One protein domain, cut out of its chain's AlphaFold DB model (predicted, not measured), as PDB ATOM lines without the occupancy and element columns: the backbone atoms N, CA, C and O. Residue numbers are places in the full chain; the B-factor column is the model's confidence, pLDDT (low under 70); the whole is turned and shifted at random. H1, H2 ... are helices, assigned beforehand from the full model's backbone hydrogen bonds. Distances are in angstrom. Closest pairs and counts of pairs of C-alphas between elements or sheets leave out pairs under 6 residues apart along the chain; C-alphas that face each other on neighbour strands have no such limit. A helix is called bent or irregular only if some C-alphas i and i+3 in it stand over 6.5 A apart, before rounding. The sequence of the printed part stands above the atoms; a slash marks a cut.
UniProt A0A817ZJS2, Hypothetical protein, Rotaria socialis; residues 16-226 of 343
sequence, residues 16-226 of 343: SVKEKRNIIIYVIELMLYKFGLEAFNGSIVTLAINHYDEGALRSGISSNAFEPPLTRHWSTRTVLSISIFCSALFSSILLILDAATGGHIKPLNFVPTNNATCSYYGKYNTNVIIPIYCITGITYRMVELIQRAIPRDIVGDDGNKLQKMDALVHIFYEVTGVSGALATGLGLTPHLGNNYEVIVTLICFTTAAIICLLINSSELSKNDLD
ATOM      1  N   SER A  16      15.562 -44.811  -0.413       82.69
ATOM      2  CA  SER A  16      15.708 -44.930   1.037       82.69
ATOM      3  C   SER A  16      16.642 -43.848   1.593       82.69
ATOM      4  O   SER A  16      17.469 -43.282   0.882       82.69
ATOM      5  N   VAL A  17      16.543 -43.544   2.889       83.12
ATOM      6  CA  VAL A  17      17.410 -42.548   3.553       83.12
ATOM      7  C   VAL A  17      18.890 -42.951   3.470       83.12
ATOM      8  O   VAL A  17      19.753 -42.088   3.302       83.12
ATOM      9  N   LYS A  18      19.185 -44.258   3.522       79.88
ATOM     10  CA  LYS A  18      20.549 -44.787   3.369       79.88
ATOM     11  C   LYS A  18      21.065 -44.635   1.934       79.88
ATOM     12  O   LYS A  18      22.155 -44.099   1.749       79.88
ATOM     13  N   GLU A  19      20.258 -45.026   0.946       82.06
ATOM     14  CA  GLU A  19      20.565 -44.863  -0.484       82.06
ATOM     15  C   GLU A  19      20.809 -43.389  -0.815       82.06
ATOM     16  O   GLU A  19      21.842 -43.051  -1.369       82.06
ATOM     17  N   LYS A  20      19.931 -42.479  -0.372       85.44
ATOM     18  CA  LYS A  20      20.083 -41.026  -0.570       85.44
ATOM     19  C   LYS A  20      21.419 -40.493  -0.080       85.44
ATOM     20  O   LYS A  20      22.057 -39.717  -0.784       85.44
ATOM     21  N   ARG A  21      21.836 -40.892   1.124       85.62
ATOM     22  CA  ARG A  21      23.122 -40.474   1.688       85.62
ATOM     23  C   ARG A  21      24.278 -40.977   0.823       85.62
ATOM     24  O   ARG A  21      25.159 -40.194   0.496       85.62
ATOM     25  N   ASN A  22      24.254 -42.251   0.435       84.44
ATOM     26  CA  ASN A  22      25.304 -42.840  -0.396       84.44
ATOM     27  C   ASN A  22      25.342 -42.208  -1.799       84.44
ATOM     28  O   ASN A  22      26.425 -41.915  -2.291       84.44
ATOM     29  N   ILE A  23      24.181 -41.905  -2.391       86.62
ATOM     30  CA  ILE A  23      24.061 -41.189  -3.671       86.62
ATOM     31  C   ILE A  23      24.651 -39.785  -3.567       86.62
ATOM     32  O   ILE A  23      25.402 -39.392  -4.445       86.62
ATOM     33  N   ILE A  24      24.347 -39.028  -2.506       88.62
ATOM     34  CA  ILE A  24      24.899 -37.674  -2.325       88.62
ATOM     35  C   ILE A  24      26.422 -37.722  -2.224       88.62
ATOM     36  O   ILE A  24      27.096 -36.956  -2.904       88.62
ATOM     37  N   ILE A  25      26.962 -38.622  -1.396       87.31
ATOM     38  CA  ILE A  25      28.414 -38.753  -1.213       87.31
ATOM     39  C   ILE A  25      29.078 -39.130  -2.543       87.31
ATOM     40  O   ILE A  25      30.057 -38.497  -2.927       87.31
ATOM     41  N   TYR A  26      28.508 -40.097  -3.267       87.56
ATOM     42  CA  TYR A  26      28.997 -40.519  -4.577       87.56
ATOM     43  C   TYR A  26      28.923 -39.401  -5.626       87.56
ATOM     44  O   TYR A  26      29.880 -39.188  -6.359       87.56
ATOM     45  N   VAL A  27      27.824 -38.641  -5.682       90.06
ATOM     46  CA  VAL A  27      27.699 -37.505  -6.608       90.06
ATOM     47  C   VAL A  27      28.745 -36.437  -6.288       90.06
ATOM     48  O   VAL A  27      29.406 -35.967  -7.203       90.06
ATOM     49  N   ILE A  28      28.956 -36.088  -5.017       90.56
ATOM     50  CA  ILE A  28      29.976 -35.099  -4.627       90.56
ATOM     51  C   ILE A  28      31.384 -35.576  -5.009       90.56
ATOM     52  O   ILE A  28      32.159 -34.804  -5.572       90.56
ATOM     53  N   GLU A  29      31.711 -36.838  -4.723       90.44
ATOM     54  CA  GLU A  29      32.980 -37.456  -5.122       90.44
ATOM     55  C   GLU A  29      33.181 -37.380  -6.640       90.44
ATOM     56  O   GLU A  29      34.214 -36.906  -7.114       90.44
ATOM     57  N   LEU A  30      32.164 -37.790  -7.399       88.44
ATOM     58  CA  LEU A  30      32.187 -37.815  -8.854       88.44
ATOM     59  C   LEU A  30      32.346 -36.410  -9.452       88.44
ATOM     60  O   LEU A  30      33.086 -36.233 -10.418       88.44
ATOM     61  N   MET A  31      31.682 -35.408  -8.870       91.69
ATOM     62  CA  MET A  31      31.807 -34.010  -9.280       91.69
ATOM     63  C   MET A  31      33.234 -33.494  -9.052       91.69
ATOM     64  O   MET A  31      33.846 -32.951  -9.969       91.69
ATOM     65  N   LEU A  32      33.806 -33.712  -7.863       89.31
ATOM     66  CA  LEU A  32      35.187 -33.309  -7.570       89.31
ATOM     67  C   LEU A  32      36.192 -34.005  -8.493       89.31
ATOM     68  O   LEU A  32      37.119 -33.367  -8.991       89.31
ATOM     69  N   TYR A  33      35.980 -35.291  -8.767       87.94
ATOM     70  CA  TYR A  33      36.790 -36.043  -9.713       87.94
ATOM     71  C   TYR A  33      36.693 -35.478 -11.140       87.94
ATOM     72  O   TYR A  33      37.719 -35.192 -11.750       87.94
ATOM     73  N   LYS A  34      35.489 -35.246 -11.674       88.00
ATOM     74  CA  LYS A  34      35.312 -34.688 -13.028       88.00
ATOM     75  C   LYS A  34      35.911 -33.287 -13.152       88.00
ATOM     76  O   LYS A  34      36.571 -32.999 -14.144       88.00
ATOM     77  N   PHE A  35      35.756 -32.447 -12.131       88.25
ATOM     78  CA  PHE A  35      36.374 -31.121 -12.103       88.25
ATOM     79  C   PHE A  35      37.909 -31.206 -12.168       88.25
ATOM     80  O   PHE A  35      38.539 -30.537 -12.984       88.25
ATOM     81  N   GLY A  36      38.519 -32.057 -11.332       84.19
ATOM     82  CA  GLY A  36      39.973 -32.240 -11.317       84.19
ATOM     83  C   GLY A  36      40.518 -32.837 -12.617       84.19
ATOM     84  O   GLY A  36      41.611 -32.468 -13.049       84.19
ATOM     85  N   LEU A  37      39.746 -33.722 -13.253       82.25
ATOM     86  CA  LEU A  37      40.075 -34.315 -14.545       82.25
ATOM     87  C   LEU A  37      40.123 -33.268 -15.654       82.25
ATOM     88  O   LEU A  37      41.018 -33.295 -16.491       82.25
ATOM     89  N   GLU A  38      39.164 -32.354 -15.656       79.56
ATOM     90  CA  GLU A  38      39.067 -31.329 -16.684       79.56
ATOM     91  C   GLU A  38      40.226 -30.327 -16.595       79.56
ATOM     92  O   GLU A  38      40.838 -29.983 -17.606       79.56
ATOM     93  N   ALA A  39      40.610 -29.951 -15.370       79.50
ATOM     94  CA  ALA A  39      41.840 -29.198 -15.116       79.50
ATOM     95  C   ALA A  39      43.100 -29.964 -15.564       79.50
ATOM     96  O   ALA A  39      44.031 -29.394 -16.127       79.50
ATOM     97  N   PHE A  40      43.127 -31.282 -15.372       78.88
ATOM     98  CA  PHE A  40      44.258 -32.106 -15.785       78.88
ATOM     99  C   PHE A  40      44.381 -32.222 -17.310       78.88
ATOM    100  O   PHE A  40      45.473 -32.059 -17.854       78.88
ATOM    101  N   ASN A  41      43.272 -32.488 -18.009       72.38
ATOM    102  CA  ASN A  41      43.258 -32.632 -19.464       72.38
ATOM    103  C   ASN A  41      43.599 -31.299 -20.144       72.38
ATOM    104  O   ASN A  41      44.448 -31.255 -21.037       72.38
ATOM    105  N   GLY A  42      43.011 -30.199 -19.660       63.81
ATOM    106  CA  GLY A  42      43.321 -28.847 -20.116       63.81
ATOM    107  C   GLY A  42      44.803 -28.502 -19.958       63.81
ATOM    108  O   GLY A  42      45.437 -28.064 -20.925       63.81
ATOM    109  N   SER A  43      45.372 -28.765 -18.781       67.69
ATOM    110  CA  SER A  43      46.793 -28.573 -18.490       67.69
ATOM    111  C   SER A  43      47.697 -29.406 -19.403       67.69
ATOM    112  O   SER A  43      48.546 -28.844 -20.098       67.69
ATOM    113  N   ILE A  44      47.504 -30.731 -19.464       67.38
ATOM    114  CA  ILE A  44      48.410 -31.636 -20.186       67.38
ATOM    115  C   ILE A  44      48.359 -31.439 -21.692       67.38
ATOM    116  O   ILE A  44      49.414 -31.437 -22.321       67.38
ATOM    117  N   VAL A  45      47.180 -31.280 -22.294       63.72
ATOM    118  CA  VAL A  45      47.076 -31.096 -23.750       63.72
ATOM    119  C   VAL A  45      47.789 -29.811 -24.165       63.72
ATOM    120  O   VAL A  45      48.562 -29.800 -25.124       63.72
ATOM    121  N   THR A  46      47.601 -28.741 -23.394       59.62
ATOM    122  CA  THR A  46      48.236 -27.448 -23.664       59.62
ATOM    123  C   THR A  46      49.742 -27.498 -23.379       59.62
ATOM    124  O   THR A  46      50.533 -26.951 -24.145       59.62
ATOM    125  N   LEU A  47      50.163 -28.209 -22.326       60.78
ATOM    126  CA  LEU A  47      51.567 -28.462 -21.997       60.78
ATOM    127  C   LEU A  47      52.274 -29.272 -23.085       60.78
ATOM    128  O   LEU A  47      53.369 -28.911 -23.510       60.78
ATOM    129  N   ALA A  48      51.633 -30.340 -23.558       58.62
ATOM    130  CA  ALA A  48      52.139 -31.187 -24.622       58.62
ATOM    131  C   ALA A  48      52.291 -30.377 -25.912       58.62
ATOM    132  O   ALA A  48      53.356 -30.409 -26.505       58.62
ATOM    133  N   ILE A  49      51.301 -29.583 -26.320       58.00
ATOM    134  CA  ILE A  49      51.426 -28.755 -27.532       58.00
ATOM    135  C   ILE A  49      52.564 -27.742 -27.396       58.00
ATOM    136  O   ILE A  49      53.365 -27.608 -28.316       58.00
ATOM    137  N   ASN A  50      52.684 -27.082 -26.243       59.91
ATOM    138  CA  ASN A  50      53.712 -26.065 -26.029       59.91
ATOM    139  C   ASN A  50      55.133 -26.667 -25.972       59.91
ATOM    140  O   ASN A  50      56.041 -26.100 -26.571       59.91
ATOM    141  N   HIS A  51      55.332 -27.822 -25.322       57.03
ATOM    142  CA  HIS A  51      56.641 -28.496 -25.252       57.03
ATOM    143  C   HIS A  51      56.978 -29.344 -26.489       57.03
ATOM    144  O   HIS A  51      58.156 -29.511 -26.812       57.03
ATOM    145  N   TYR A  52      55.986 -29.921 -27.175       52.72
ATOM    146  CA  TYR A  52      56.214 -30.688 -28.401       52.72
ATOM    147  C   TYR A  52      56.360 -29.792 -29.630       52.72
ATOM    148  O   TYR A  52      57.076 -30.214 -30.524       52.72
ATOM    149  N   ASP A  53      55.821 -28.568 -29.689       47.66
ATOM    150  CA  ASP A  53      56.166 -27.618 -30.771       47.66
ATOM    151  C   ASP A  53      57.672 -27.271 -30.759       47.66
ATOM    152  O   ASP A  53      58.279 -27.114 -31.819       47.66
ATOM    153  N   GLU A  54      58.318 -27.244 -29.584       44.16
ATOM    154  CA  GLU A  54      59.780 -27.090 -29.475       44.16
ATOM    155  C   GLU A  54      60.552 -28.359 -29.912       44.16
ATOM    156  O   GLU A  54      61.704 -28.270 -30.347       44.16
ATOM    157  N   GLY A  55      59.928 -29.545 -29.855       39.03
ATOM    158  CA  GLY A  55      60.527 -30.844 -30.212       39.03
ATOM    159  C   GLY A  55      60.144 -31.411 -31.593       39.03
ATOM    160  O   GLY A  55      60.868 -32.242 -32.149       39.03
ATOM    161  N   ALA A  56      59.042 -30.956 -32.192       39.06
ATOM    162  CA  ALA A  56      58.458 -31.482 -33.432       39.06
ATOM    163  C   ALA A  56      59.264 -31.122 -34.691       39.06
ATOM    164  O   ALA A  56      59.025 -31.676 -35.760       39.06
ATOM    165  N   LEU A  57      60.288 -30.275 -34.559       42.38
ATOM    166  CA  LEU A  57      61.316 -30.081 -35.581       42.38
ATOM    167  C   LEU A  57      62.327 -31.244 -35.662       42.38
ATOM    168  O   LEU A  57      63.151 -31.242 -36.577       42.38
ATOM    169  N   ARG A  58      62.319 -32.227 -34.738       39.88
ATOM    170  CA  ARG A  58      63.387 -33.252 -34.672       39.88
ATOM    171  C   ARG A  58      63.002 -34.719 -34.466       39.88
ATOM    172  O   ARG A  58      63.881 -35.554 -34.661       39.88
ATOM    173  N   SER A  59      61.767 -35.103 -34.148       36.16
ATOM    174  CA  SER A  59      61.469 -36.542 -33.994       36.16
ATOM    175  C   SER A  59      60.022 -36.910 -34.301       36.16
ATOM    176  O   SER A  59      59.134 -36.738 -33.469       36.16
ATOM    177  N   GLY A  60      59.798 -37.462 -35.496       37.03
ATOM    178  CA  GLY A  60      58.532 -38.068 -35.900       37.03
ATOM    179  C   GLY A  60      58.351 -39.455 -35.290       37.03
ATOM    180  O   GLY A  60      58.796 -40.443 -35.867       37.03
ATOM    181  N   ILE A  61      57.697 -39.539 -34.130       33.62
ATOM    182  CA  ILE A  61      57.297 -40.815 -33.527       33.62
ATOM    183  C   ILE A  61      55.861 -40.696 -33.012       33.62
ATOM    184  O   ILE A  61      55.559 -39.826 -32.199       33.62
ATOM    185  N   SER A  62      54.983 -41.594 -33.468       29.92
ATOM    186  CA  SER A  62      53.638 -41.788 -32.916       29.92
ATOM    187  C   SER A  62      53.663 -42.879 -31.845       29.92
ATOM    188  O   SER A  62      54.096 -44.001 -32.117       29.92
ATOM    189  N   SER A  63      53.170 -42.584 -30.644       32.31
ATOM    190  CA  SER A  63      53.034 -43.561 -29.561       32.31
ATOM    191  C   SER A  63      51.637 -44.188 -29.552       32.31
ATOM    192  O   SER A  63      50.644 -43.499 -29.323       32.31
ATOM    193  N   ASN A  64      51.577 -45.504 -29.757       26.23
ATOM    194  CA  ASN A  64      50.385 -46.318 -29.530       26.23
ATOM    195  C   ASN A  64      50.212 -46.577 -28.025       26.23
ATOM    196  O   ASN A  64      51.165 -46.976 -27.353       26.23
ATOM    197  N   ALA A  65      49.006 -46.356 -27.502       28.06
ATOM    198  CA  ALA A  65      48.668 -46.610 -26.104       28.06
ATOM    199  C   ALA A  65      48.440 -48.112 -25.849       28.06
ATOM    200  O   ALA A  65      47.771 -48.790 -26.627       28.06
ATOM    201  N   PHE A  66      49.003 -48.615 -24.748       24.80
ATOM    202  CA  PHE A  66      48.873 -49.989 -24.264       24.80
ATOM    203  C   PHE A  66      47.902 -50.011 -23.073       24.80
ATOM    204  O   PHE A  66      48.094 -49.275 -22.106       24.80
ATOM    205  N   GLU A  67      46.853 -50.832 -23.152       29.59
ATOM    206  CA  GLU A  67      45.843 -51.008 -22.100       29.59
ATOM    207  C   GLU A  67      46.247 -52.136 -21.130       29.59
ATOM    208  O   GLU A  67      46.488 -53.257 -21.579       29.59
ATOM    209  N   PRO A  68      46.260 -51.914 -19.803       25.77
ATOM    210  CA  PRO A  68      46.274 -53.003 -18.836       25.77
ATOM    211  C   PRO A  68      44.857 -53.280 -18.294       25.77
ATOM    212  O   PRO A  68      44.151 -52.348 -17.899       25.77
ATOM    213  N   PRO A  69      44.437 -54.555 -18.202       31.42
ATOM    214  CA  PRO A  69      43.206 -54.946 -17.536       31.42
ATOM    215  C   PRO A  69      43.519 -55.404 -16.106       31.42
ATOM    216  O   PRO A  69      44.246 -56.376 -15.909       31.42
ATOM    217  N   LEU A  70      42.944 -54.758 -15.091       31.30
ATOM    218  CA  LEU A  70      42.879 -55.363 -13.764       31.30
ATOM    219  C   LEU A  70      41.734 -54.767 -12.953       31.30
ATOM    220  O   LEU A  70      41.810 -53.605 -12.595       31.30
ATOM    221  N   THR A  71      40.722 -55.583 -12.642       35.97
ATOM    222  CA  THR A  71      40.065 -55.624 -11.322       35.97
ATOM    223  C   THR A  71      38.980 -56.692 -11.287       35.97
ATOM    224  O   THR A  71      37.954 -56.572 -11.951       35.97
ATOM    225  N   ARG A  72      39.182 -57.693 -10.436       43.97
ATOM    226  CA  ARG A  72      38.161 -58.368  -9.622       43.97
ATOM    227  C   ARG A  72      38.937 -59.087  -8.527       43.97
ATOM    228  O   ARG A  72      39.908 -59.730  -8.886       43.97
ATOM    229  N   HIS A  73      38.585 -58.847  -7.260       44.25
ATOM    230  CA  HIS A  73      38.996 -59.528  -6.007       44.25
ATOM    231  C   HIS A  73      39.111 -58.552  -4.815       44.25
ATOM    232  O   HIS A  73      39.296 -58.990  -3.687       44.25
ATOM    233  N   TRP A  74      39.009 -57.234  -5.031       48.97
ATOM    234  CA  TRP A  74      39.158 -56.220  -3.977       48.97
ATOM    235  C   TRP A  74      37.891 -55.372  -3.879       48.97
ATOM    236  O   TRP A  74      37.280 -55.074  -4.905       48.97
ATOM    237  N   SER A  75      37.525 -54.953  -2.661       53.88
ATOM    238  CA  SER A  75      36.365 -54.080  -2.435       53.88
ATOM    239  C   SER A  75      36.464 -52.835  -3.320       53.88
ATOM    240  O   SER A  75      37.447 -52.089  -3.246       53.88
ATOM    241  N   THR A  76      35.441 -52.617  -4.150       62.25
ATOM    242  CA  THR A  76      35.370 -51.558  -5.175       62.25
ATOM    243  C   THR A  76      35.714 -50.171  -4.627       62.25
ATOM    244  O   THR A  76      36.366 -49.387  -5.313       62.25
ATOM    245  N   ARG A  77      35.395 -49.894  -3.356       66.88
ATOM    246  CA  ARG A  77      35.734 -48.638  -2.664       66.88
ATOM    247  C   ARG A  77      37.237 -48.424  -2.481       66.88
ATOM    248  O   ARG A  77      37.749 -47.337  -2.736       66.88
ATOM    249  N   THR A  78      37.945 -49.440  -1.996       67.88
ATOM    250  CA  THR A  78      39.383 -49.333  -1.711       67.88
ATOM    251  C   THR A  78      40.162 -49.207  -3.011       67.88
ATOM    252  O   THR A  78      41.071 -48.389  -3.103       67.88
ATOM    253  N   VAL A  79      39.750 -49.945  -4.044       69.00
ATOM    254  CA  VAL A  79      40.336 -49.825  -5.383       69.00
ATOM    255  C   VAL A  79      40.102 -48.430  -5.959       69.00
ATOM    256  O   VAL A  79      41.041 -47.836  -6.485       69.00
ATOM    257  N   LEU A  80      38.888 -47.885  -5.832       75.75
ATOM    258  CA  LEU A  80      38.560 -46.547  -6.320       75.75
ATOM    259  C   LEU A  80      39.398 -45.467  -5.624       75.75
ATOM    260  O   LEU A  80      40.062 -44.684  -6.297       75.75
ATOM    261  N   SER A  81      39.445 -45.474  -4.289       75.31
ATOM    262  CA  SER A  81      40.221 -44.500  -3.509       75.31
ATOM    263  C   SER A  81      41.726 -44.587  -3.804       75.31
ATOM    264  O   SER A  81      42.360 -43.559  -4.042       75.31
ATOM    265  N   ILE A  82      42.290 -45.802  -3.889       80.31
ATOM    266  CA  ILE A  82      43.696 -46.009  -4.279       80.31
ATOM    267  C   ILE A  82      43.944 -45.505  -5.702       80.31
ATOM    268  O   ILE A  82      44.938 -44.827  -5.935       80.31
ATOM    269  N   SER A  83      43.044 -45.782  -6.647       75.75
ATOM    270  CA  SER A  83      43.212 -45.360  -8.043       75.75
ATOM    271  C   SER A  83      43.179 -43.836  -8.183       75.75
ATOM    272  O   SER A  83      44.037 -43.276  -8.866       75.75
ATOM    273  N   ILE A  84      42.257 -43.155  -7.492       82.00
ATOM    274  CA  ILE A  84      42.180 -41.684  -7.468       82.00
ATOM    275  C   ILE A  84      43.433 -41.093  -6.805       82.00
ATOM    276  O   ILE A  84      44.025 -40.148  -7.326       82.00
ATOM    277  N   PHE A  85      43.883 -41.669  -5.687       84.88
ATOM    278  CA  PHE A  85      45.084 -41.211  -4.990       84.88
ATOM    279  C   PHE A  85      46.355 -41.405  -5.827       84.88
ATOM    280  O   PHE A  85      47.169 -40.489  -5.938       84.88
ATOM    281  N   CYS A  86      46.512 -42.563  -6.473       83.69
ATOM    282  CA  CYS A  86      47.600 -42.812  -7.414       83.69
ATOM    283  C   CYS A  86      47.557 -41.819  -8.579       83.69
ATOM    284  O   CYS A  86      48.593 -41.261  -8.927       83.69
ATOM    285  N   SER A  87      46.376 -41.539  -9.138       78.75
ATOM    286  CA  SER A  87      46.211 -40.543 -10.202       78.75
ATOM    287  C   SER A  87      46.667 -39.147  -9.753       78.75
ATOM    288  O   SER A  87      47.387 -38.461 -10.482       78.75
ATOM    289  N   ALA A  88      46.350 -38.756  -8.514       84.56
ATOM    290  CA  ALA A  88      46.798 -37.497  -7.919       84.56
ATOM    291  C   ALA A  88      48.325 -37.447  -7.727       84.56
ATOM    292  O   ALA A  88      48.962 -36.433  -8.017       84.56
ATOM    293  N   LEU A  89      48.918 -38.553  -7.267       87.31
ATOM    294  CA  LEU A  89      50.357 -38.680  -7.046       87.31
ATOM    295  C   LEU A  89      51.138 -38.618  -8.360       87.31
ATOM    296  O   LEU A  89      52.118 -37.890  -8.447       87.31
ATOM    297  N   PHE A  90      50.711 -39.337  -9.398       83.81
ATOM    298  CA  PHE A  90      51.395 -39.290 -10.694       83.81
ATOM    299  C   PHE A  90      51.254 -37.924 -11.369       83.81
ATOM    300  O   PHE A  90      52.219 -37.436 -11.956       83.81
ATOM    301  N   SER A  91      50.104 -37.268 -11.211       79.06
ATOM    302  CA  SER A  91      49.905 -35.901 -11.701       79.06
ATOM    303  C   SER A  91      50.838 -34.902 -11.003       79.06
ATOM    304  O   SER A  91      51.420 -34.044 -11.661       79.06
ATOM    305  N   SER A  92      51.062 -35.034  -9.688       84.19
ATOM    306  CA  SER A  92      51.930 -34.112  -8.939       84.19
ATOM    307  C   SER A  92      53.416 -34.232  -9.293       84.19
ATOM    308  O   SER A  92      54.157 -33.264  -9.116       84.19
ATOM    309  N   ILE A  93      53.856 -35.358  -9.869       85.25
ATOM    310  CA  ILE A  93      55.233 -35.522 -10.364       85.25
ATOM    311  C   ILE A  93      55.556 -34.483 -11.444       85.25
ATOM    312  O   ILE A  93      56.666 -33.955 -11.435       85.25
ATOM    313  N   LEU A  94      54.609 -34.141 -12.330       78.00
ATOM    314  CA  LEU A  94      54.823 -33.109 -13.358       78.00
ATOM    315  C   LEU A  94      55.102 -31.745 -12.726       78.00
ATOM    316  O   LEU A  94      56.034 -31.055 -13.126       78.00
ATOM    317  N   LEU A  95      54.343 -31.398 -11.687       82.25
ATOM    318  CA  LEU A  95      54.521 -30.149 -10.958       82.25
ATOM    319  C   LEU A  95      55.853 -30.103 -10.199       82.25
ATOM    320  O   LEU A  95      56.537 -29.082 -10.206       82.25
ATOM    321  N   ILE A  96      56.240 -31.208  -9.555       83.56
ATOM    322  CA  ILE A  96      57.521 -31.307  -8.843       83.56
ATOM    323  C   ILE A  96      58.687 -31.188  -9.828       83.56
ATOM    324  O   ILE A  96      59.658 -30.496  -9.536       83.56
ATOM    325  N   LEU A  97      58.592 -31.838 -10.991       81.44
ATOM    326  CA  LEU A  97      59.610 -31.786 -12.038       81.44
ATOM    327  C   LEU A  97      59.773 -30.366 -12.593       81.44
ATOM    328  O   LEU A  97      60.900 -29.892 -12.753       81.44
ATOM    329  N   ASP A  98      58.660 -29.680 -12.845       76.69
ATOM    330  CA  ASP A  98      58.660 -28.303 -13.332       76.69
ATOM    331  C   ASP A  98      59.286 -27.349 -12.301       76.69
ATOM    332  O   ASP A  98      60.238 -26.633 -12.612       76.69
ATOM    333  N   ALA A  99      58.866 -27.434 -11.034       79.75
ATOM    334  CA  ALA A  99      59.441 -26.641  -9.947       79.75
ATOM    335  C   ALA A  99      60.936 -26.941  -9.714       79.75
ATOM    336  O   ALA A  99      61.728 -26.027  -9.486       79.75
ATOM    337  N   ALA A 100      61.347 -28.210  -9.805       79.69
ATOM    338  CA  ALA A 100      62.739 -28.626  -9.620       79.69
ATOM    339  C   ALA A 100      63.665 -28.174 -10.762       79.69
ATOM    340  O   ALA A 100      64.872 -28.050 -10.558       79.69
ATOM    341  N   THR A 101      63.121 -27.916 -11.953       75.56
ATOM    342  CA  THR A 101      63.884 -27.491 -13.139       75.56
ATOM    343  C   THR A 101      63.775 -25.993 -13.435       75.56
ATOM    344  O   THR A 101      64.179 -25.542 -14.512       75.56
ATOM    345  N   GLY A 102      63.296 -25.215 -12.457       69.75
ATOM    346  CA  GLY A 102      63.261 -23.750 -12.498       69.75
ATOM    347  C   GLY A 102      61.990 -23.150 -13.103       69.75
ATOM    348  O   GLY A 102      62.025 -21.998 -13.529       69.75
ATOM    349  N   GLY A 103      60.895 -23.913 -13.169       72.50
ATOM    350  CA  GLY A 103      59.581 -23.409 -13.560       72.50
ATOM    351  C   GLY A 103      59.035 -22.391 -12.555       72.50
ATOM    352  O   GLY A 103      59.274 -22.489 -11.347       72.50
ATOM    353  N   HIS A 104      58.309 -21.395 -13.065       72.62
ATOM    354  CA  HIS A 104      57.674 -20.348 -12.266       72.62
ATOM    355  C   HIS A 104      56.250 -20.069 -12.756       72.62
ATOM    356  O   HIS A 104      55.921 -20.281 -13.922       72.62
ATOM    357  N   ILE A 105      55.391 -19.584 -11.852       73.25
ATOM    358  CA  ILE A 105      54.000 -19.231 -12.173       73.25
ATOM    359  C   ILE A 105      53.988 -18.170 -13.280       73.25
ATOM    360  O   ILE A 105      54.791 -17.231 -13.253       73.25
ATOM    361  N   LYS A 106      53.071 -18.315 -14.246       65.06
ATOM    362  CA  LYS A 106      52.923 -17.394 -15.383       65.06
ATOM    363  C   LYS A 106      52.750 -15.951 -14.868       65.06
ATOM    364  O   LYS A 106      51.798 -15.681 -14.136       65.06
ATOM    365  N   PRO A 107      53.638 -15.002 -15.221       66.81
ATOM    366  CA  PRO A 107      53.481 -13.618 -14.790       66.81
ATOM    367  C   PRO A 107      52.315 -12.955 -15.542       66.81
ATOM    368  O   PRO A 107      52.186 -13.121 -16.755       66.81
ATOM    369  N   LEU A 108      51.495 -12.166 -14.833       53.56
ATOM    370  CA  LEU A 108      50.228 -11.596 -15.335       53.56
ATOM    371  C   LEU A 108      50.339 -10.756 -16.626       53.56
ATOM    372  O   LEU A 108      49.338 -10.574 -17.308       53.56
ATOM    373  N   ASN A 109      51.535 -10.272 -16.983       57.56
ATOM    374  CA  ASN A 109      51.780  -9.417 -18.153       57.56
ATOM    375  C   ASN A 109      52.826 -10.014 -19.115       57.56
ATOM    376  O   ASN A 109      53.658  -9.288 -19.662       57.56
ATOM    377  N   PHE A 110      52.846 -11.340 -19.291       53.00
ATOM    378  CA  PHE A 110      53.791 -11.976 -20.212       53.00
ATOM    379  C   PHE A 110      53.437 -11.674 -21.676       53.00
ATOM    380  O   PHE A 110      52.499 -12.242 -22.233       53.00
ATOM    381  N   VAL A 111      54.218 -10.797 -22.309       55.72
ATOM    382  CA  VAL A 111      54.224 -10.621 -23.764       55.72
ATOM    383  C   VAL A 111      55.285 -11.570 -24.326       55.72
ATOM    384  O   VAL A 111      56.453 -11.430 -23.960       55.72
ATOM    385  N   PRO A 112      54.926 -12.543 -25.183       54.94
ATOM    386  CA  PRO A 112      55.905 -13.458 -25.752       54.94
ATOM    387  C   PRO A 112      56.896 -12.667 -26.613       54.94
ATOM    388  O   PRO A 112      56.538 -12.124 -27.653       54.94
ATOM    389  N   THR A 113      58.157 -12.599 -26.182       49.22
ATOM    390  CA  THR A 113      59.237 -11.904 -26.907       49.22
ATOM    391  C   THR A 113      59.569 -12.588 -28.240       49.22
ATOM    392  O   THR A 113      60.221 -11.993 -29.095       49.22
ATOM    393  N   ASN A 114      59.130 -13.840 -28.424       45.69
ATOM    394  CA  ASN A 114      59.249 -14.615 -29.653       45.69
ATOM    395  C   ASN A 114      58.147 -15.695 -29.702       45.69
ATOM    396  O   ASN A 114      57.803 -16.247 -28.656       45.69
ATOM    397  N   ASN A 115      57.634 -16.045 -30.890       47.66
ATOM    398  CA  ASN A 115      56.474 -16.949 -31.089       47.66
ATOM    399  C   ASN A 115      56.635 -18.382 -30.524       47.66
ATOM    400  O   ASN A 115      55.688 -19.164 -30.573       47.66
ATOM    401  N   ALA A 116      57.813 -18.730 -29.998       46.81
ATOM    402  CA  ALA A 116      58.157 -20.068 -29.522       46.81
ATOM    403  C   ALA A 116      58.696 -20.125 -28.080       46.81
ATOM    404  O   ALA A 116      58.744 -21.205 -27.517       46.81
ATOM    405  N   THR A 117      59.101 -19.015 -27.454       46.56
ATOM    406  CA  THR A 117      59.813 -19.082 -26.162       46.56
ATOM    407  C   THR A 117      58.866 -18.894 -24.986       46.56
ATOM    408  O   THR A 117      58.640 -17.771 -24.529       46.56
ATOM    409  N   CYS A 118      58.341 -19.996 -24.458       54.06
ATOM    410  CA  CYS A 118      57.626 -19.991 -23.185       54.06
ATOM    411  C   CYS A 118      58.634 -20.080 -22.022       54.06
ATOM    412  O   CYS A 118      58.813 -21.124 -21.405       54.06
ATOM    413  N   SER A 119      59.326 -18.976 -21.718       56.84
ATOM    414  CA  SER A 119      60.463 -18.943 -20.777       56.84
ATOM    415  C   SER A 119      60.123 -19.218 -19.301       56.84
ATOM    416  O   SER A 119      61.016 -19.136 -18.463       56.84
ATOM    417  N   TYR A 120      58.854 -19.469 -18.974       62.41
ATOM    418  CA  TYR A 120      58.378 -19.753 -17.616       62.41
ATOM    419  C   TYR A 120      58.287 -21.257 -17.298       62.41
ATOM    420  O   TYR A 120      58.122 -21.608 -16.131       62.41
ATOM    421  N   TYR A 121      58.404 -22.135 -18.305       66.44
ATOM    422  CA  TYR A 121      58.453 -23.585 -18.099       66.44
ATOM    423  C   TYR A 121      59.821 -24.029 -17.569       66.44
ATOM    424  O   TYR A 121      60.866 -23.487 -17.946       66.44
ATOM    425  N   GLY A 122      59.811 -25.051 -16.716       64.38
ATOM    426  CA  GLY A 122      61.006 -25.739 -16.259       64.38
ATOM    427  C   GLY A 122      61.739 -26.431 -17.409       64.38
ATOM    428  O   GLY A 122      61.152 -26.899 -18.387       64.38
ATOM    429  N   LYS A 123      63.068 -26.497 -17.303       69.62
ATOM    430  CA  LYS A 123      63.924 -27.127 -18.318       69.62
ATOM    431  C   LYS A 123      64.052 -28.626 -18.055       69.62
ATOM    432  O   LYS A 123      65.063 -29.080 -17.522       69.62
ATOM    433  N   TYR A 124      63.042 -29.399 -18.435       71.19
ATOM    434  CA  TYR A 124      63.083 -30.865 -18.397       71.19
ATOM    435  C   TYR A 124      62.905 -31.477 -19.791       71.19
ATOM    436  O   TYR A 124      62.412 -30.844 -20.722       71.19
ATOM    437  N   ASN A 125      63.340 -32.729 -19.954       72.31
ATOM    438  CA  ASN A 125      63.189 -33.443 -21.219       72.31
ATOM    439  C   ASN A 125      61.708 -33.773 -21.460       72.31
ATOM    440  O   ASN A 125      61.113 -34.520 -20.682       72.31
ATOM    441  N   THR A 126      61.139 -33.280 -22.563       68.75
ATOM    442  CA  THR A 126      59.744 -33.508 -22.974       68.75
ATOM    443  C   THR A 126      59.356 -34.992 -22.994       68.75
ATOM    444  O   THR A 126      58.219 -35.342 -22.685       68.75
ATOM    445  N   ASN A 127      60.309 -35.898 -23.245       70.44
ATOM    446  CA  ASN A 127      60.061 -37.343 -23.236       70.44
ATOM    447  C   ASN A 127      59.618 -37.891 -21.867       70.44
ATOM    448  O   ASN A 127      59.061 -38.983 -21.815       70.44
ATOM    449  N   VAL A 128      59.835 -37.152 -20.772       74.75
ATOM    450  CA  VAL A 128      59.379 -37.524 -19.419       74.75
ATOM    451  C   VAL A 128      57.855 -37.403 -19.279       74.75
ATOM    452  O   VAL A 128      57.262 -38.120 -18.475       74.75
ATOM    453  N   ILE A 129      57.196 -36.581 -20.104       73.38
ATOM    454  CA  ILE A 129      55.731 -36.425 -20.087       73.38
ATOM    455  C   ILE A 129      55.041 -37.730 -20.520       73.38
ATOM    456  O   ILE A 129      54.033 -38.112 -19.929       73.38
ATOM    457  N   ILE A 130      55.607 -38.458 -21.493       73.88
ATOM    458  CA  ILE A 130      55.025 -39.692 -22.057       73.88
ATOM    459  C   ILE A 130      54.779 -40.774 -20.991       73.88
ATOM    460  O   ILE A 130      53.633 -41.203 -20.847       73.88
ATOM    461  N   PRO A 131      55.786 -41.250 -20.229       78.00
ATOM    462  CA  PRO A 131      55.565 -42.311 -19.250       78.00
ATOM    463  C   PRO A 131      54.610 -41.882 -18.131       78.00
ATOM    464  O   PRO A 131      53.792 -42.690 -17.697       78.00
ATOM    465  N   ILE A 132      54.661 -40.615 -17.700       77.69
ATOM    466  CA  ILE A 132      53.752 -40.090 -16.672       77.69
ATOM    467  C   ILE A 132      52.312 -40.073 -17.193       77.69
ATOM    468  O   ILE A 132      51.399 -40.515 -16.494       77.69
ATOM    469  N   TYR A 133      52.109 -39.632 -18.435       75.62
ATOM    470  CA  TYR A 133      50.800 -39.637 -19.078       75.62
ATOM    471  C   TYR A 133      50.246 -41.057 -19.239       75.62
ATOM    472  O   TYR A 133      49.089 -41.300 -18.905       75.62
ATOM    473  N   CYS A 134      51.072 -42.021 -19.657       74.62
ATOM    474  CA  CYS A 134      50.668 -43.424 -19.771       74.62
ATOM    475  C   CYS A 134      50.205 -44.004 -18.428       74.62
ATOM    476  O   CYS A 134      49.130 -44.595 -18.348       74.62
ATOM    477  N   ILE A 135      50.987 -43.813 -17.361       77.38
ATOM    478  CA  ILE A 135      50.639 -44.326 -16.028       77.38
ATOM    479  C   ILE A 135      49.378 -43.635 -15.496       77.38
ATOM    480  O   ILE A 135      48.476 -44.295 -14.975       77.38
ATOM    481  N   THR A 136      49.268 -42.319 -15.685       74.75
ATOM    482  CA  THR A 136      48.082 -41.572 -15.253       74.75
ATOM    483  C   THR A 136      46.843 -42.018 -16.029       74.75
ATOM    484  O   THR A 136      45.803 -42.252 -15.418       74.75
ATOM    485  N   GLY A 137      46.961 -42.270 -17.336       69.62
ATOM    486  CA  GLY A 137      45.892 -42.815 -18.176       69.62
ATOM    487  C   GLY A 137      45.382 -44.182 -17.709       69.62
ATOM    488  O   GLY A 137      44.176 -44.429 -17.731       69.62
ATOM    489  N   ILE A 138      46.268 -45.048 -17.207       72.38
ATOM    490  CA  ILE A 138      45.881 -46.338 -16.616       72.38
ATOM    491  C   ILE A 138      45.033 -46.118 -15.363       72.38
ATOM    492  O   ILE A 138      43.936 -46.665 -15.250       72.38
ATOM    493  N   THR A 139      45.520 -45.296 -14.429       74.50
ATOM    494  CA  THR A 139      44.789 -45.010 -13.181       74.50
ATOM    495  C   THR A 139      43.444 -44.341 -13.452       74.50
ATOM    496  O   THR A 139      42.433 -44.733 -12.874       74.50
ATOM    497  N   TYR A 140      43.408 -43.408 -14.406       74.19
ATOM    498  CA  TYR A 140      42.200 -42.756 -14.891       74.19
ATOM    499  C   TYR A 140      41.168 -43.768 -15.395       74.19
ATOM    500  O   TYR A 140      40.011 -43.758 -14.973       74.19
ATOM    501  N   ARG A 141      41.604 -44.694 -16.257       70.38
ATOM    502  CA  ARG A 141      40.721 -45.704 -16.835       70.38
ATOM    503  C   ARG A 141      40.114 -46.615 -15.774       70.38
ATOM    504  O   ARG A 141      38.941 -46.971 -15.880       70.38
ATOM    505  N   MET A 142      40.885 -46.970 -14.748       69.00
ATOM    506  CA  MET A 142      40.373 -47.766 -13.631       69.00
ATOM    507  C   MET A 142      39.274 -47.029 -12.864       69.00
ATOM    508  O   MET A 142      38.241 -47.623 -12.560       69.00
ATOM    509  N   VAL A 143      39.446 -45.728 -12.617       72.94
ATOM    510  CA  VAL A 143      38.432 -44.910 -11.938       72.94
ATOM    511  C   VAL A 143      37.132 -44.842 -12.746       72.94
ATOM    512  O   VAL A 143      36.072 -45.144 -12.198       72.94
ATOM    513  N   GLU A 144      37.197 -44.541 -14.049       72.62
ATOM    514  CA  GLU A 144      36.005 -44.501 -14.916       72.62
ATOM    515  C   GLU A 144      35.231 -45.830 -14.915       72.62
ATOM    516  O   GLU A 144      33.997 -45.846 -14.901       72.62
ATOM    517  N   LEU A 145      35.946 -46.960 -14.969       66.44
ATOM    518  CA  LEU A 145      35.331 -48.287 -15.004       66.44
ATOM    519  C   LEU A 145      34.579 -48.588 -13.706       66.44
ATOM    520  O   LEU A 145      33.443 -49.061 -13.754       66.44
ATOM    521  N   ILE A 146      35.185 -48.282 -12.558       69.25
ATOM    522  CA  ILE A 146      34.567 -48.515 -11.250       69.25
ATOM    523  C   ILE A 146      33.372 -47.578 -11.048       69.25
ATOM    524  O   ILE A 146      32.317 -48.017 -10.589       69.25
ATOM    525  N   GLN A 147      33.481 -46.314 -11.467       71.56
ATOM    526  CA  GLN A 147      32.387 -45.347 -11.364       71.56
ATOM    527  C   GLN A 147      31.137 -45.770 -12.139       71.56
ATOM    528  O   GLN A 147      30.038 -45.445 -11.706       71.56
ATOM    529  N   ARG A 148      31.269 -46.537 -13.227       71.50
ATOM    530  CA  ARG A 148      30.119 -47.087 -13.967       71.50
ATOM    531  C   ARG A 148      29.443 -48.269 -13.267       71.50
ATOM    532  O   ARG A 148      28.284 -48.552 -13.555       71.50
ATOM    533  N   ALA A 149      30.141 -48.962 -12.366       69.06
ATOM    534  CA  ALA A 149      29.592 -50.095 -11.618       69.06
ATOM    535  C   ALA A 149      28.822 -49.651 -10.361       69.06
ATOM    536  O   ALA A 149      27.756 -50.192 -10.067       69.06
ATOM    537  N   ILE A 150      29.299 -48.598  -9.684       75.50
ATOM    538  CA  ILE A 150      28.745 -48.105  -8.412       75.50
ATOM    539  C   ILE A 150      27.235 -47.825  -8.461       75.50
ATOM    540  O   ILE A 150      26.545 -48.170  -7.497       75.50
ATOM    541  N   PRO A 151      26.666 -47.244  -9.540       78.19
ATOM    542  CA  PRO A 151      25.244 -46.971  -9.558       78.19
ATOM    543  C   PRO A 151      24.362 -48.210  -9.387       78.19
ATOM    544  O   PRO A 151      23.351 -48.179  -8.680       78.19
ATOM    545  N   ARG A 152      24.774 -49.315 -10.014       74.56
ATOM    546  CA  ARG A 152      24.106 -50.609  -9.885       74.56
ATOM    547  C   ARG A 152      24.236 -51.149  -8.468       74.56
ATOM    548  O   ARG A 152      23.260 -51.654  -7.922       74.56
ATOM    549  N   ASP A 153      25.403 -50.979  -7.866       72.75
ATOM    550  CA  ASP A 153      25.683 -51.517  -6.543       72.75
ATOM    551  C   ASP A 153      24.940 -50.769  -5.416       72.75
ATOM    552  O   ASP A 153      24.623 -51.366  -4.390       72.75
ATOM    553  N   ILE A 154      24.619 -49.478  -5.598       76.75
ATOM    554  CA  ILE A 154      23.851 -48.679  -4.619       76.75
ATOM    555  C   ILE A 154      22.346 -48.984  -4.669       76.75
ATOM    556  O   ILE A 154      21.685 -48.947  -3.634       76.75
ATOM    557  N   VAL A 155      21.785 -49.215  -5.861       76.50
ATOM    558  CA  VAL A 155      20.325 -49.326  -6.071       76.50
ATOM    559  C   VAL A 155      19.840 -50.778  -6.120       76.50
ATOM    560  O   VAL A 155      18.661 -51.040  -5.876       76.50
ATOM    561  N   GLY A 156      20.723 -51.724  -6.443       71.44
ATOM    562  CA  GLY A 156      20.361 -53.122  -6.662       71.44
ATOM    563  C   GLY A 156      19.687 -53.360  -8.019       71.44
ATOM    564  O   GLY A 156      19.919 -52.635  -8.987       71.44
ATOM    565  N   ASP A 157      18.851 -54.399  -8.102       73.69
ATOM    566  CA  ASP A 157      18.316 -54.933  -9.372       73.69
ATOM    567  C   ASP A 157      17.049 -54.206  -9.890       73.69
ATOM    568  O   ASP A 157      16.468 -54.564 -10.918       73.69
ATOM    569  N   ASP A 158      16.614 -53.135  -9.213       77.12
ATOM    570  CA  ASP A 158      15.461 -52.322  -9.615       77.12
ATOM    571  C   ASP A 158      15.790 -51.448 -10.844       77.12
ATOM    572  O   ASP A 158      16.164 -50.275 -10.725       77.12
ATOM    573  N   GLY A 159      15.570 -51.972 -12.054       75.00
ATOM    574  CA  GLY A 159      15.910 -51.287 -13.314       75.00
ATOM    575  C   GLY A 159      15.334 -49.866 -13.465       75.00
ATOM    576  O   GLY A 159      16.003 -48.968 -13.973       75.00
ATOM    577  N   ASN A 160      14.122 -49.616 -12.953       78.25
ATOM    578  CA  ASN A 160      13.496 -48.286 -12.987       78.25
ATOM    579  C   ASN A 160      14.164 -47.269 -12.049       78.25
ATOM    580  O   ASN A 160      14.170 -46.072 -12.350       78.25
ATOM    581  N   LYS A 161      14.677 -47.709 -10.893       79.44
ATOM    582  CA  LYS A 161      15.413 -46.837  -9.968       79.44
ATOM    583  C   LYS A 161      16.831 -46.614 -10.480       79.44
ATOM    584  O   LYS A 161      17.280 -45.470 -10.498       79.44
ATOM    585  N   LEU A 162      17.476 -47.674 -10.975       80.44
ATOM    586  CA  LEU A 162      18.826 -47.629 -11.530       80.44
ATOM    587  C   LEU A 162      18.910 -46.634 -12.687       80.44
ATOM    588  O   LEU A 162      19.735 -45.731 -12.666       80.44
ATOM    589  N   GLN A 163      17.974 -46.714 -13.636       81.06
ATOM    590  CA  GLN A 163      17.934 -45.798 -14.774       81.06
ATOM    591  C   GLN A 163      17.744 -44.328 -14.359       81.06
ATOM    592  O   GLN A 163      18.264 -43.419 -15.005       81.06
ATOM    593  N   LYS A 164      16.963 -44.068 -13.302       80.75
ATOM    594  CA  LYS A 164      16.751 -42.704 -12.794       80.75
ATOM    595  C   LYS A 164      17.973 -42.173 -12.060       80.75
ATOM    596  O   LYS A 164      18.235 -40.976 -12.135       80.75
ATOM    597  N   MET A 165      18.676 -43.042 -11.342       83.31
ATOM    598  CA  MET A 165      19.905 -42.667 -10.667       83.31
ATOM    599  C   MET A 165      21.023 -42.394 -11.669       83.31
ATOM    600  O   MET A 165      21.652 -41.352 -11.572       83.31
ATOM    601  N   ASP A 166      21.198 -43.267 -12.658       82.25
ATOM    602  CA  ASP A 166      22.161 -43.106 -13.749       82.25
ATOM    603  C   ASP A 166      21.969 -41.764 -14.476       82.25
ATOM    604  O   ASP A 166      22.898 -40.968 -14.582       82.25
ATOM    605  N   ALA A 167      20.725 -41.422 -14.834       81.62
ATOM    606  CA  ALA A 167      20.410 -40.126 -15.438       81.62
ATOM    607  C   ALA A 167      20.724 -38.929 -14.518       81.62
ATOM    608  O   ALA A 167      21.170 -37.889 -14.994       81.62
ATOM    609  N   LEU A 168      20.475 -39.050 -13.208       83.75
ATOM    610  CA  LEU A 168      20.778 -37.990 -12.242       83.75
ATOM    611  C   LEU A 168      22.289 -37.778 -12.126       83.75
ATOM    612  O   LEU A 168      22.753 -36.646 -12.215       83.75
ATOM    613  N   VAL A 169      23.033 -38.868 -11.949       86.06
ATOM    614  CA  VAL A 169      24.494 -38.873 -11.837       86.06
ATOM    615  C   VAL A 169      25.118 -38.272 -13.092       86.06
ATOM    616  O   VAL A 169      25.963 -37.390 -12.979       86.06
ATOM    617  N   HIS A 170      24.642 -38.674 -14.271       84.38
ATOM    618  CA  HIS A 170      25.126 -38.160 -15.545       84.38
ATOM    619  C   HIS A 170      24.888 -36.649 -15.693       84.38
ATOM    620  O   HIS A 170      25.810 -35.922 -16.037       84.38
ATOM    621  N   ILE A 171      23.707 -36.131 -15.326       84.62
ATOM    622  CA  ILE A 171      23.451 -34.678 -15.365       84.62
ATOM    623  C   ILE A 171      24.424 -33.915 -14.454       84.62
ATOM    624  O   ILE A 171      24.976 -32.900 -14.871       84.62
ATOM    625  N   PHE A 172      24.650 -34.373 -13.218       88.94
ATOM    626  CA  PHE A 172      25.594 -33.702 -12.314       88.94
ATOM    627  C   PHE A 172      27.045 -33.807 -12.795       88.94
ATOM    628  O   PHE A 172      27.804 -32.848 -12.634       88.94
ATOM    629  N   TYR A 173      27.414 -34.937 -13.402       87.44
ATOM    630  CA  TYR A 173      28.717 -35.133 -14.029       87.44
ATOM    631  C   TYR A 173      28.937 -34.123 -15.163       87.44
ATOM    632  O   TYR A 173      29.920 -33.388 -15.116       87.44
ATOM    633  N   GLU A 174      27.986 -33.982 -16.092       85.38
ATOM    634  CA  GLU A 174      28.119 -33.043 -17.216       85.38
ATOM    635  C   GLU A 174      28.058 -31.573 -16.786       85.38
ATOM    636  O   GLU A 174      28.847 -30.752 -17.247       85.38
ATOM    637  N   VAL A 175      27.188 -31.212 -15.832       88.81
ATOM    638  CA  VAL A 175      27.166 -29.844 -15.270       88.81
ATOM    639  C   VAL A 175      28.520 -29.490 -14.650       88.81
ATOM    640  O   VAL A 175      28.999 -28.357 -14.778       88.81
ATOM    641  N   THR A 176      29.154 -30.454 -13.984       90.38
ATOM    642  CA  THR A 176      30.472 -30.246 -13.380       90.38
ATOM    643  C   THR A 176      31.579 -30.209 -14.419       90.38
ATOM    644  O   THR A 176      32.489 -29.403 -14.272       90.38
ATOM    645  N   GLY A 177      31.482 -31.010 -15.482       83.75
ATOM    646  CA  GLY A 177      32.373 -30.934 -16.640       83.75
ATOM    647  C   GLY A 177      32.366 -29.536 -17.247       83.75
ATOM    648  O   GLY A 177      33.383 -28.851 -17.225       83.75
ATOM    649  N   VAL A 178      31.190 -29.043 -17.644       86.31
ATOM    650  CA  VAL A 178      31.040 -27.713 -18.254       86.31
ATOM    651  C   VAL A 178      31.524 -26.595 -17.325       86.31
ATOM    652  O   VAL A 178      32.268 -25.709 -17.748       86.31
ATOM    653  N   SER A 179      31.114 -26.610 -16.051       87.31
ATOM    654  CA  SER A 179      31.510 -25.560 -15.100       87.31
ATOM    655  C   SER A 179      32.989 -25.626 -14.721       87.31
ATOM    656  O   SER A 179      33.635 -24.581 -14.637       87.31
ATOM    657  N   GLY A 180      33.532 -26.830 -14.532       82.94
ATOM    658  CA  GLY A 180      34.936 -27.049 -14.213       82.94
ATOM    659  C   GLY A 180      35.843 -26.649 -15.351       82.94
ATOM    660  O   GLY A 180      36.777 -25.885 -15.143       82.94
ATOM    661  N   ALA A 181      35.482 -27.035 -16.568       78.00
ATOM    662  CA  ALA A 181      36.159 -26.587 -17.759       78.00
ATOM    663  C   ALA A 181      36.154 -25.056 -17.815       78.00
ATOM    664  O   ALA A 181      37.217 -24.447 -17.779       78.00
ATOM    665  N   LEU A 182      34.987 -24.399 -17.813       83.38
ATOM    666  CA  LEU A 182      34.902 -22.933 -17.882       83.38
ATOM    667  C   LEU A 182      35.763 -22.232 -16.821       83.38
ATOM    668  O   LEU A 182      36.513 -21.319 -17.169       83.38
ATOM    669  N   ALA A 183      35.704 -22.693 -15.568       83.88
ATOM    670  CA  ALA A 183      36.533 -22.180 -14.482       83.88
ATOM    671  C   ALA A 183      38.033 -22.359 -14.762       83.88
ATOM    672  O   ALA A 183      38.821 -21.436 -14.538       83.88
ATOM    673  N   THR A 184      38.418 -23.509 -15.310       79.94
ATOM    674  CA  THR A 184      39.791 -23.820 -15.685       79.94
ATOM    675  C   THR A 184      40.311 -22.895 -16.781       79.94
ATOM    676  O   THR A 184      41.229 -22.123 -16.532       79.94
ATOM    677  N   GLY A 185      39.700 -22.873 -17.964       74.50
ATOM    678  CA  GLY A 185      40.311 -22.149 -19.096       74.50
ATOM    679  C   GLY A 185      40.127 -20.638 -19.074       74.50
ATOM    680  O   GLY A 185      40.922 -19.936 -19.685       74.50
ATOM    681  N   LEU A 186      39.096 -20.118 -18.397       80.62
ATOM    682  CA  LEU A 186      38.907 -18.664 -18.275       80.62
ATOM    683  C   LEU A 186      39.541 -18.097 -17.002       80.62
ATOM    684  O   LEU A 186      39.934 -16.934 -16.979       80.62
ATOM    685  N   GLY A 187      39.614 -18.895 -15.936       79.00
ATOM    686  CA  GLY A 187      40.108 -18.462 -14.633       79.00
ATOM    687  C   GLY A 187      41.510 -18.975 -14.338       79.00
ATOM    688  O   GLY A 187      42.434 -18.182 -14.169       79.00
ATOM    689  N   LEU A 188      41.675 -20.295 -14.266       79.06
ATOM    690  CA  LEU A 188      42.898 -20.927 -13.764       79.06
ATOM    691  C   LEU A 188      44.059 -20.832 -14.760       79.06
ATOM    692  O   LEU A 188      45.128 -20.352 -14.387       79.06
ATOM    693  N   THR A 189      43.854 -21.209 -16.022       75.31
ATOM    694  CA  THR A 189      44.906 -21.237 -17.047       75.31
ATOM    695  C   THR A 189      45.551 -19.860 -17.287       75.31
ATOM    696  O   THR A 189      46.785 -19.781 -17.289       75.31
ATOM    697  N   PRO A 190      44.797 -18.744 -17.399       73.69
ATOM    698  CA  PRO A 190      45.402 -17.425 -17.595       73.69
ATOM    699  C   PRO A 190      46.223 -16.930 -16.395       73.69
ATOM    700  O   PRO A 190      47.191 -16.201 -16.600       73.69
ATOM    701  N   HIS A 191      45.862 -17.326 -15.166       75.00
ATOM    702  CA  HIS A 191      46.490 -16.828 -13.933       75.00
ATOM    703  C   HIS A 191      47.622 -17.721 -13.407       75.00
ATOM    704  O   HIS A 191      48.633 -17.211 -12.939       75.00
ATOM    705  N   LEU A 192      47.456 -19.045 -13.451       70.94
ATOM    706  CA  LEU A 192      48.430 -20.013 -12.926       70.94
ATOM    707  C   LEU A 192      49.404 -20.495 -14.011       70.94
ATOM    708  O   LEU A 192      50.544 -20.852 -13.710       70.94
ATOM    709  N   GLY A 193      48.976 -20.475 -15.275       71.25
ATOM    710  CA  GLY A 193      49.662 -21.155 -16.368       71.25
ATOM    711  C   GLY A 193      49.487 -22.678 -16.306       71.25
ATOM    712  O   GLY A 193      49.227 -23.254 -15.248       71.25
ATOM    713  N   ASN A 194      49.674 -23.344 -17.450       71.88
ATOM    714  CA  ASN A 194      49.358 -24.772 -17.605       71.88
ATOM    715  C   ASN A 194      50.072 -25.689 -16.595       71.88
ATOM    716  O   ASN A 194      49.511 -26.709 -16.221       71.88
ATOM    717  N   ASN A 195      51.281 -25.355 -16.129       71.50
ATOM    718  CA  ASN A 195      52.029 -26.197 -15.182       71.50
ATOM    719  C   ASN A 195      51.418 -26.232 -13.784       71.50
ATOM    720  O   ASN A 195      51.287 -27.291 -13.172       71.50
ATOM    721  N   TYR A 196      51.062 -25.058 -13.265       76.38
ATOM    722  CA  TYR A 196      50.571 -24.916 -11.896       76.38
ATOM    723  C   TYR A 196      49.073 -25.199 -11.787       76.38
ATOM    724  O   TYR A 196      48.566 -25.411 -10.690       76.38
ATOM    725  N   GLU A 197      48.368 -25.284 -12.914       78.25
ATOM    726  CA  GLU A 197      46.980 -25.744 -12.989       78.25
ATOM    727  C   GLU A 197      46.795 -27.152 -12.388       78.25
ATOM    728  O   GLU A 197      45.785 -27.421 -11.735       78.25
ATOM    729  N   VAL A 198      47.824 -28.009 -12.468       81.69
ATOM    730  CA  VAL A 198      47.839 -29.362 -11.877       81.69
ATOM    731  C   VAL A 198      47.664 -29.352 -10.345       81.69
ATOM    732  O   VAL A 198      47.226 -30.348  -9.765       81.69
ATOM    733  N   ILE A 199      47.925 -28.225  -9.662       85.81
ATOM    734  CA  ILE A 199      47.633 -28.062  -8.221       85.81
ATOM    735  C   ILE A 199      46.149 -28.296  -7.939       85.81
ATOM    736  O   ILE A 199      45.791 -28.933  -6.947       85.81
ATOM    737  N   VAL A 200      45.278 -27.796  -8.814       86.38
ATOM    738  CA  VAL A 200      43.829 -27.929  -8.654       86.38
ATOM    739  C   VAL A 200      43.421 -29.393  -8.765       86.38
ATOM    740  O   VAL A 200      42.688 -29.887  -7.908       86.38
ATOM    741  N   THR A 201      43.969 -30.119  -9.745       85.81
ATOM    742  CA  THR A 201      43.776 -31.568  -9.889       85.81
ATOM    743  C   THR A 201      44.180 -32.318  -8.623       85.81
ATOM    744  O   THR A 201      43.426 -33.168  -8.154       85.81
ATOM    745  N   LEU A 202      45.326 -31.979  -8.020       87.75
ATOM    746  CA  LEU A 202      45.795 -32.617  -6.787       87.75
ATOM    747  C   LEU A 202      44.799 -32.431  -5.631       87.75
ATOM    748  O   LEU A 202      44.453 -33.398  -4.950       87.75
ATOM    749  N   ILE A 203      44.312 -31.207  -5.416       89.56
ATOM    750  CA  ILE A 203      43.356 -30.903  -4.340       89.56
ATOM    751  C   ILE A 203      42.026 -31.627  -4.589       89.56
ATOM    752  O   ILE A 203      41.482 -32.270  -3.689       89.56
ATOM    753  N   CYS A 204      41.514 -31.581  -5.816       90.00
ATOM    754  CA  CYS A 204      40.257 -32.229  -6.179       90.00
ATOM    755  C   CYS A 204      40.332 -33.758  -6.071       90.00
ATOM    756  O   CYS A 204      39.432 -34.376  -5.509       90.00
ATOM    757  N   PHE A 205      41.412 -34.387  -6.540       89.44
ATOM    758  CA  PHE A 205      41.548 -35.845  -6.474       89.44
ATOM    759  C   PHE A 205      41.798 -36.336  -5.049       89.44
ATOM    760  O   PHE A 205      41.217 -37.336  -4.637       89.44
ATOM    761  N   THR A 206      42.604 -35.633  -4.251       88.06
ATOM    762  CA  THR A 206      42.824 -36.024  -2.846       88.06
ATOM    763  C   THR A 206      41.549 -35.901  -2.015       88.06
ATOM    764  O   THR A 206      41.213 -36.817  -1.266       88.06
ATOM    765  N   THR A 207      40.784 -34.820  -2.191       89.44
ATOM    766  CA  THR A 207      39.482 -34.659  -1.526       89.44
ATOM    767  C   THR A 207      38.463 -35.695  -2.000       89.44
ATOM    768  O   THR A 207      37.791 -36.296  -1.160       89.44
ATOM    769  N   ALA A 208      38.404 -35.994  -3.302       87.81
ATOM    770  CA  ALA A 208      37.572 -37.072  -3.838       87.81
ATOM    771  C   ALA A 208      37.953 -38.441  -3.243       87.81
ATOM    772  O   ALA A 208      37.081 -39.174  -2.780       87.81
ATOM    773  N   ALA A 209      39.247 -38.761  -3.147       86.12
ATOM    774  CA  ALA A 209      39.719 -40.011  -2.550       86.12
ATOM    775  C   ALA A 209      39.315 -40.146  -1.071       86.12
ATOM    776  O   ALA A 209      38.937 -41.240  -0.645       86.12
ATOM    777  N   ILE A 210      39.347 -39.047  -0.303       87.00
ATOM    778  CA  ILE A 210      38.900 -39.008   1.101       87.00
ATOM    779  C   ILE A 210      37.382 -39.207   1.192       87.00
ATOM    780  O   ILE A 210      36.913 -40.005   2.002       87.00
ATOM    781  N   ILE A 211      36.606 -38.521   0.350       86.00
ATOM    782  CA  ILE A 211      35.139 -38.631   0.328       86.00
ATOM    783  C   ILE A 211      34.705 -40.043  -0.082       86.00
ATOM    784  O   ILE A 211      33.772 -40.591   0.506       86.00
ATOM    785  N   CYS A 212      35.432 -40.681  -0.999       81.31
ATOM    786  CA  CYS A 212      35.202 -42.064  -1.401       81.31
ATOM    787  C   CYS A 212      35.305 -43.041  -0.210       81.31
ATOM    788  O   CYS A 212      34.507 -43.972  -0.084       81.31
ATOM    789  N   LEU A 213      36.218 -42.796   0.741       80.06
ATOM    790  CA  LEU A 213      36.334 -43.606   1.965       80.06
ATOM    791  C   LEU A 213      35.124 -43.465   2.904       80.06
ATOM    792  O   LEU A 213      34.893 -44.350   3.732       80.06
ATOM    793  N   LEU A 214      34.336 -42.394   2.771       78.75
ATOM    794  CA  LEU A 214      33.126 -42.151   3.565       78.75
ATOM    795  C   LEU A 214      31.889 -42.879   3.015       78.75
ATOM    796  O   LEU A 214      30.867 -42.951   3.705       78.75
ATOM    797  N   ILE A 215      31.962 -43.452   1.808       76.50
ATOM    798  CA  ILE A 215      30.877 -44.262   1.245       76.50
ATOM    799  C   ILE A 215      30.714 -45.526   2.101       76.50
ATOM    800  O   ILE A 215      31.639 -46.330   2.270       76.50
ATOM    801  N   ASN A 216      29.523 -45.671   2.690       60.94
ATOM    802  CA  ASN A 216      29.227 -46.697   3.683       60.94
ATOM    803  C   ASN A 216      28.761 -47.986   2.983       60.94
ATOM    804  O   ASN A 216      27.682 -48.021   2.387       60.94
ATOM    805  N   SER A 217      29.599 -49.022   3.046       52.62
ATOM    806  CA  SER A 217      29.572 -50.237   2.219       52.62
ATOM    807  C   SER A 217      28.976 -51.470   2.910       52.62
ATOM    808  O   SER A 217      29.230 -52.596   2.482       52.62
ATOM    809  N   SER A 218      28.161 -51.306   3.960       44.53
ATOM    810  CA  SER A 218      27.570 -52.453   4.676       44.53
ATOM    811  C   SER A 218      26.665 -53.346   3.804       44.53
ATOM    812  O   SER A 218      26.327 -54.452   4.218       44.53
ATOM    813  N   GLU A 219      26.269 -52.878   2.615       49.16
ATOM    814  CA  GLU A 219      25.548 -53.653   1.587       49.16
ATOM    815  C   GLU A 219      26.429 -53.996   0.365       49.16
ATOM    816  O   GLU A 219      26.251 -55.059  -0.220       49.16
ATOM    817  N   LEU A 220      27.454 -53.187   0.056       49.41
ATOM    818  CA  LEU A 220      28.418 -53.414  -1.038       49.41
ATOM    819  C   LEU A 220      29.243 -54.697  -0.822       49.41
ATOM    820  O   LEU A 220      29.459 -55.474  -1.739       49.41
ATOM    821  N   SER A 221      29.643 -54.948   0.429       41.69
ATOM    822  CA  SER A 221      30.433 -56.123   0.815       41.69
ATOM    823  C   SER A 221      29.621 -57.419   0.901       41.69
ATOM    824  O   SER A 221      30.218 -58.489   0.893       41.69
ATOM    825  N   LYS A 222      28.286 -57.357   1.024       42.88
ATOM    826  CA  LYS A 222      27.443 -58.564   1.123       42.88
ATOM    827  C   LYS A 222      27.259 -59.251  -0.230       42.88
ATOM    828  O   LYS A 222      27.279 -60.472  -0.277       42.88
ATOM    829  N   ASN A 223      27.155 -58.481  -1.315       43.44
ATOM    830  CA  ASN A 223      27.037 -59.041  -2.666       43.44
ATOM    831  C   ASN A 223      28.360 -59.630  -3.185       43.44
ATOM    832  O   ASN A 223      28.332 -60.580  -3.965       43.44
ATOM    833  N   ASP A 224      29.506 -59.103  -2.743       45.25
ATOM    834  CA  ASP A 224      30.820 -59.660  -3.088       45.25
ATOM    835  C   ASP A 224      31.108 -60.957  -2.306       45.25
ATOM    836  O   ASP A 224      31.626 -61.914  -2.873       45.25
ATOM    837  N   LEU A 225      30.703 -61.033  -1.030       45.72
ATOM    838  CA  LEU A 225      30.918 -62.218  -0.185       45.72
ATOM    839  C   LEU A 225      30.046 -63.427  -0.571       45.72
ATOM    840  O   LEU A 225      30.509 -64.556  -0.430       45.72
ATOM    841  N   ASP A 226      28.824 -63.224  -1.077       42.31
ATOM    842  CA  ASP A 226      27.944 -64.337  -1.490       42.31
ATOM    843  C   ASP A 226      28.350 -64.965  -2.839       42.31
ATOM    844  O   ASP A 226      28.007 -66.117  -3.111       42.31
TER     845      ASP A 226
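What this domain is: This is residues 16 to 226 of the 343 residues of the protein "Hypothetical protein" of Rotaria socialis (UniProt A0A817ZJS2). Five helices, H1 to H5, lie lengthwise in an elongated bundle, side by side, with long H1 in the core, H4 and H5 packed on it, and H5 also on H2, which folds back into H3. Short H6 sits at one end and the loop of residues 101 to 125 at the other; residues 56 to 62 stick out. Printed are 211 residues with six named helices, H1 to H6 in order, and no named strand: all helix. It is compact, radius of gyration of the C-alphas 19.6 A, spanning 62 by 33 by 26 A.

How they stand to each other: H1, residues 17 to 55, touches H5, residues 198 to 213, opposite ways; their closest C-alphas, Gly 36 and Thr 201, are 4.1 A apart. H1 touches H4, residues 159 to 196, the same way; closest are C-alphas Ser 43 and Asn 194, 4.7 A. H5 touches H2, residues 76 to 100; closest are C-alphas Ser 81 and Ala 209, 4.6 A. H2 and H3, residues 126 to 155, form a hairpin at a shallow tilt of 24 degrees; closest are C-alphas Ser 83 and Thr 139, 5.4 A. H4 is irregular, C-alphas 191 and 194 being 9.2 A apart, and H3 only just, with 148 and 151 at 6.6 A. H6, residues 220 to 226, is apart from H1. O i to N i+4 pairs are all within hydrogen-bond range in H5, but 33 of 35 in H1, 19 of 21 in H2, 20 of 26 in H3, 27 of 34 in H4 and 2 of 3 in H6.

Where its parts are: H1 begins at C-alpha 17 (17.410, -42.548, 3.553) and measures 56.0 A, H3 45.7 A, H4 43.6 A, H2 36.0 A. H6 ends at C-alpha 226 (27.944, -64.337, -1.490).

The domain as a whole: The farthest C-alphas, Thr 113 and Asp 226, are 66.1 A apart. The printed part has no cut; links H1 to H2 and H2 to H3 are long. Mean pLDDT of the printed part is 70.3; 74 residues are under 70, among them 42 to 79.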